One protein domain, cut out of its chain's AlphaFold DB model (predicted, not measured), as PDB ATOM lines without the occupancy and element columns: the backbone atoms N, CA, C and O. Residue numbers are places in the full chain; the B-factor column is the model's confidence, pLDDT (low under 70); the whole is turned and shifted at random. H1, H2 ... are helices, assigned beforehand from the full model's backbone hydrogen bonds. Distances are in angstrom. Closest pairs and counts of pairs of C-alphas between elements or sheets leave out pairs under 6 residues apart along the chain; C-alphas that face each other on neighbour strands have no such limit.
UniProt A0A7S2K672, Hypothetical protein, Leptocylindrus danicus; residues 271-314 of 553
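AT A GLANCE: This is residues 271 to 314 of the 553 residues of the protein "Hypothetical protein" of Leptocylindrus danicus (UniProt A0A7S2K672). A single long helix, H1, runs along the longest axis; past its last residue the chain folds back through a long loop, residues 292 to 303, to a short helix, H2, set crosswise near the middle of H1. The first part of H1, residues 271 to 280, sticks out as a free arm, while the rest makes a smaller body. The printed part has 44 residues with two named helices, H1 then H2, and no named strand; its class is all helix. It is only just compact, close to loose, with a radius of gyration of the C-alphas of 10.8 A, and it is elongated, spanning 33 by 21 by 15 A.

IN THESE COORDINATES: H1 holds residues 271 to 291 and is 30.9 A long from first to last C-alpha. It begins at C-alpha 271, (276.345, 463.683, 345.066), and ends at C-alpha 291, (257.429, 466.973, 320.916). H2 holds residues 304 to 310 and ends at C-alpha 310, (257.733, 466.839, 337.652). Residues 311 to 314 follow it.

HOW THE PARTS SIT: H1 and H2 are close but not clearly touching, with 1 pair of C-alphas within 8 A. The closest C-alphas are those of Asp 281 and Phe 306, 7.3 A apart. Their lines are about perpendicular, at 82 degrees. In H1 and H2 every O i to N i+4 pair is within hydrogen-bond range.

THE WHOLE: The two C-alphas farthest apart are those of Lys 271 and Asp 296, at 32.8 A. Without residues 271 to 280, which stand free, the other 34 residues span 20 by 18 by 15 A. The link from H1 to H2, 12 residues, is long. The printed part has no cut. The mean pLDDT of the printed part is 85.9, and one residue, Tyr 299, is under 70.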
ATOM      1  N   LYS A 271     276.611 462.283 345.450       78.19
ATOM      2  CA  LYS A 271     276.345 463.683 345.066       78.19
ATOM      3  C   LYS A 271     276.502 463.894 343.557       78.19
ATOM      4  O   LYS A 271     275.628 464.497 342.937       78.19
ATOM      5  N   ALA A 272     277.554 463.328 342.962       79.81
ATOM      6  CA  ALA A 272     277.783 463.397 341.518       79.81
ATOM      7  C   ALA A 272     276.676 462.683 340.721       79.81
ATOM      8  O   ALA A 272     276.167 463.234 339.749       79.81
ATOM      9  N   ALA A 273     276.227 461.507 341.176       83.12
ATOM     10  CA  ALA A 273     275.133 460.780 340.531       83.12
ATOM     11  C   ALA A 273     273.800 461.551 340.582       83.12
ATOM     12  O   ALA A 273     273.056 461.567 339.604       83.12
ATOM     13  N   LYS A 274     273.506 462.239 341.697       86.12
ATOM     14  CA  LYS A 274     272.316 463.101 341.805       86.12
ATOM     15  C   LYS A 274     272.391 464.310 340.865       86.12
ATOM     16  O   LYS A 274     271.372 464.681 340.294       86.12
ATOM     17  N   ALA A 275     273.570 464.914 340.695       87.12
ATOM     18  CA  ALA A 275     273.758 466.030 339.768       87.12
ATOM     19  C   ALA A 275     273.605 465.595 338.300       87.12
ATOM     20  O   ALA A 275     272.937 466.288 337.534       87.12
ATOM     21  N   LEU A 276     274.155 464.430 337.934       89.12
ATOM     22  CA  LEU A 276     274.009 463.855 336.594       89.12
ATOM     23  C   LEU A 276     272.531 463.586 336.267       89.12
ATOM     24  O   LEU A 276     272.032 464.092 335.268       89.12
ATOM     25  N   ARG A 277     271.804 462.920 337.177       87.31
ATOM     26  CA  ARG A 277     270.364 462.652 337.011       87.31
ATOM     27  C   ARG A 277     269.538 463.925 336.856       87.31
ATOM     28  O   ARG A 277     268.651 463.972 336.022       87.31
ATOM     29  N   LYS A 278     269.844 464.989 337.612       91.19
ATOM     30  CA  LYS A 278     269.164 466.287 337.448       91.19
ATOM     31  C   LYS A 278     269.418 466.917 336.075       91.19
ATOM     32  O   LYS A 278     268.554 467.636 335.581       91.19
ATOM     33  N   ARG A 279     270.598 466.706 335.483       92.62
ATOM     34  CA  ARG A 279     270.922 467.205 334.138       92.62
ATOM     35  C   ARG A 279     270.182 466.407 333.064       92.62
ATOM     36  O   ARG A 279     269.617 467.020 332.168       92.62
ATOM     37  N   GLU A 280     270.158 465.084 333.191       91.31
ATOM     38  CA  GLU A 280     269.411 464.184 332.302       91.31
ATOM     39  C   GLU A 280     267.901 464.449 332.377       91.31
ATOM     40  O   GLU A 280     267.267 464.611 331.342       91.31
ATOM     41  N   ASP A 281     267.343 464.617 333.582       91.62
ATOM     42  CA  ASP A 281     265.927 464.956 333.778       91.62
ATOM     43  C   ASP A 281     265.569 466.298 333.108       91.62
ATOM     44  O   ASP A 281     264.529 466.426 332.463       91.62
ATOM     45  N   LYS A 282     266.440 467.312 333.214       91.19
ATOM     46  CA  LYS A 282     266.225 468.607 332.545       91.19
ATOM     47  C   LYS A 282     266.281 468.495 331.022       91.19
ATOM     48  O   LYS A 282     265.489 469.162 330.364       91.19
ATOM     49  N   ALA A 283     267.189 467.681 330.482       93.56
ATOM     50  CA  ALA A 283     267.270 467.429 329.045       93.56
ATOM     51  C   ALA A 283     266.008 466.705 328.548       93.56
ATOM     52  O   ALA A 283     265.357 467.188 327.632       93.56
ATOM     53  N   ALA A 284     265.570 465.654 329.248       89.38
ATOM     54  CA  ALA A 284     264.339 464.937 328.919       89.38
ATOM     55  C   ALA A 284     263.093 465.843 328.966       89.38
ATOM     56  O   ALA A 284     262.213 465.734 328.117       89.38
ATOM     57  N   MET A 285     263.022 466.784 329.919       89.81
ATOM     58  CA  MET A 285     261.953 467.793 329.952       89.81
ATOM     59  C   MET A 285     261.997 468.758 328.762       89.81
ATOM     60  O   MET A 285     260.946 469.226 328.328       89.81
ATOM     61  N   GLN A 286     263.183 469.104 328.257       93.00
ATOM     62  CA  GLN A 286     263.314 469.936 327.060       93.00
ATOM     63  C   GLN A 286     262.887 469.164 325.810       93.00
ATOM     64  O   GLN A 286     262.122 469.703 325.016       93.00
ATOM     65  N   ASP A 287     263.288 467.899 325.693       91.38
ATOM     66  CA  ASP A 287     262.904 467.035 324.573       91.38
ATOM     67  C   ASP A 287     261.385 466.806 324.536       91.38
ATOM     68  O   ASP A 287     260.768 466.916 323.478       91.38
ATOM     69  N   LEU A 288     260.747 466.595 325.693       87.25
ATOM     70  CA  LEU A 288     259.285 466.495 325.781       87.25
ATOM     71  C   LEU A 288     258.584 467.767 325.300       87.25
ATOM     72  O   LEU A 288     257.611 467.673 324.557       87.25
ATOM     73  N   LYS A 289     259.104 468.946 325.668       89.56
ATOM     74  CA  LYS A 289     258.567 470.236 325.207       89.56
ATOM     75  C   LYS A 289     258.723 470.450 323.699       89.56
ATOM     76  O   LYS A 289     257.960 471.220 323.127       89.56
ATOM     77  N   LEU A 290     259.712 469.817 323.062       91.88
ATOM     78  CA  LEU A 290     259.881 469.873 321.605       91.88
ATOM     79  C   LEU A 290     258.849 469.008 320.873       91.88
ATOM     80  O   LEU A 290     258.466 469.352 319.757       91.88
ATOM     81  N   ILE A 291     258.408 467.908 321.491       86.38
ATOM     82  CA  ILE A 291     257.429 466.973 320.916       86.38
ATOM     83  C   ILE A 291     255.993 467.508 321.064       86.38
ATOM     84  O   ILE A 291     255.167 467.285 320.183       86.38
ATOM     85  N   GLY A 292     255.688 468.237 322.139       87.62
ATOM     86  CA  GLY A 292     254.367 468.825 322.372       87.62
ATOM     87  C   GLY A 292     254.213 469.377 323.786       87.62
ATOM     88  O   GLY A 292     255.197 469.508 324.516       87.62
ATOM     89  N   ASP A 293     252.981 469.702 324.190       84.06
ATOM     90  CA  ASP A 293     252.722 470.039 325.590       84.06
ATOM     91  C   ASP A 293     253.036 468.796 326.447       84.06
ATOM     92  O   ASP A 293     252.416 467.744 326.250       84.06
ATOM     93  N   PRO A 294     254.012 468.856 327.378       79.69
ATOM     94  CA  PRO A 294     254.351 467.720 328.229       79.69
ATOM     95  C   PRO A 294     253.159 467.234 329.064       79.69
ATOM     96  O   PRO A 294     253.213 466.116 329.571       79.69
ATOM     97  N   MET A 295     252.105 468.046 329.200       77.50
ATOM     98  CA  MET A 295     250.865 467.676 329.879       77.50
ATOM     99  C   MET A 295     249.932 466.795 329.032       77.50
ATOM    100  O   MET A 295     249.154 466.029 329.605       77.50
ATOM    101  N   ASP A 296     250.050 466.826 327.705       75.25
ATOM    102  CA  ASP A 296     249.208 466.043 326.786       75.25
ATOM    103  C   ASP A 296     249.922 464.801 326.236       75.25
ATOM    104  O   ASP A 296     249.305 463.923 325.622       75.25
ATOM    105  N   ALA A 297     251.232 464.688 326.464       71.06
ATOM    106  CA  ALA A 297     252.001 463.528 326.046       71.06
ATOM    107  C   ALA A 297     251.445 462.259 326.714       71.06
ATOM    108  O   ALA A 297     251.492 462.113 327.933       71.06
ATOM    109  N   LYS A 298     250.949 461.295 325.921       73.00
ATOM    110  CA  LYS A 298     250.552 459.975 326.435       73.00
ATOM    111  C   LYS A 298     251.752 459.346 327.147       73.00
ATOM    112  O   LYS A 298     252.700 458.885 326.514       73.00
ATOM    113  N   TYR A 299     251.682 459.309 328.475       68.12
ATOM    114  CA  TYR A 299     252.778 459.035 329.412       68.12
ATOM    115  C   TYR A 299     253.364 457.615 329.379       68.12
ATOM    116  O   TYR A 299     254.069 457.208 330.300       68.12
ATOM    117  N   ARG A 300     253.099 456.839 328.325       71.75
ATOM    118  CA  ARG A 300     253.423 455.410 328.240       71.75
ATOM    119  C   ARG A 300     254.926 455.117 328.322       71.75
ATOM    120  O   ARG A 300     255.298 454.007 328.683       71.75
ATOM    121  N   TYR A 301     255.777 456.095 328.003       78.31
ATOM    122  CA  TYR A 301     257.233 455.927 327.940       78.31
ATOM    123  C   TYR A 301     258.010 456.701 329.016       78.31
ATOM    124  O   TYR A 301     259.239 456.649 329.029       78.31
ATOM    125  N   LEU A 302     257.334 457.405 329.933       84.75
ATOM    126  CA  LEU A 302     258.001 458.119 331.025       84.75
ATOM    127  C   LEU A 302     258.064 457.256 332.283       84.75
ATOM    128  O   LEU A 302     257.084 456.643 332.693       84.75
ATOM    129  N   SER A 303     259.229 457.229 332.931       88.56
ATOM    130  CA  SER A 303     259.376 456.510 334.201       88.56
ATOM    131  C   SER A 303     258.512 457.140 335.303       88.56
ATOM    132  O   SER A 303     258.447 458.367 335.421       88.56
ATOM    133  N   ASP A 304     257.931 456.315 336.179       88.25
ATOM    134  CA  ASP A 304     257.135 456.780 337.331       88.25
ATOM    135  C   ASP A 304     257.887 457.794 338.202       88.25
ATOM    136  O   ASP A 304     257.327 458.791 338.658       88.25
ATOM    137  N   GLY A 305     259.190 457.576 338.402       89.88
ATOM    138  CA  GLY A 305     260.025 458.487 339.176       89.88
ATOM    139  C   GLY A 305     260.146 459.870 338.535       89.88
ATOM    140  O   GLY A 305     260.179 460.862 339.260       89.88
ATOM    141  N   PHE A 306     260.233 459.944 337.206       90.31
ATOM    142  CA  PHE A 306     260.280 461.209 336.472       90.31
ATOM    143  C   PHE A 306     258.932 461.931 336.549       90.31
ATOM    144  O   PHE A 306     258.894 463.096 336.944       90.31
ATOM    145  N   MET A 307     257.828 461.215 336.296       91.12
ATOM    146  CA  MET A 307     256.475 461.779 336.389       91.12
ATOM    147  C   MET A 307     256.189 462.359 337.779       91.12
ATOM    148  O   MET A 307     255.695 463.478 337.892       91.12
ATOM    149  N   LYS A 308     256.585 461.648 338.843       92.00
ATOM    150  CA  LYS A 308     256.421 462.111 340.227       92.00
ATOM    151  C   LYS A 308     257.260 463.350 340.551       92.00
ATOM    152  O   LYS A 308     256.793 464.223 341.270       92.00
ATOM    153  N   ARG A 309     258.498 463.438 340.049       86.94
ATOM    154  CA  ARG A 309     259.378 464.600 340.297       86.94
ATOM    155  C   ARG A 309     258.890 465.870 339.601       86.94
ATOM    156  O   ARG A 309     259.165 466.956 340.100       86.94
ATOM    157  N   HIS A 310     258.199 465.723 338.475       88.00
ATOM    158  CA  HIS A 310     257.733 466.839 337.652       88.00
ATOM    159  C   HIS A 310     256.220 467.087 337.740       88.00
ATOM    160  O   HIS A 310     255.725 467.962 337.041       88.00
ATOM    161  N   CYS A 311     255.503 466.364 338.611       88.50
ATOM    162  CA  CYS A 311     254.047 466.463 338.792       88.50
ATOM    163  C   CYS A 311     253.268 466.289 337.475       88.50
ATOM    164  O   CYS A 311     252.324 467.019 337.187       88.50
ATOM    165  N   ILE A 312     253.700 465.324 336.662       89.19
ATOM    166  CA  ILE A 312     253.138 465.030 335.343       89.19
ATOM    167  C   ILE A 312     252.112 463.887 335.460       89.19
ATOM    168  O   ILE A 312     252.309 462.939 336.230       89.19
ATOM    169  N   GLY A 313     251.023 463.956 334.687       86.75
ATOM    170  CA  GLY A 313     249.979 462.928 334.638       86.75
ATOM    171  C   GLY A 313     249.288 462.707 335.986       86.75
ATOM    172  O   GLY A 313     248.828 463.653 336.620       86.75
ATOM    173  N   LYS A 314     249.253 461.450 336.454       87.00
ATOM    174  CA  LYS A 314     248.596 461.040 337.717       87.00
ATOM    175  C   LYS A 314     249.166 461.691 338.984       87.00
ATOM    176  O   LYS A 314     248.545 461.625 340.035       87.00
TER     177      LYS A 314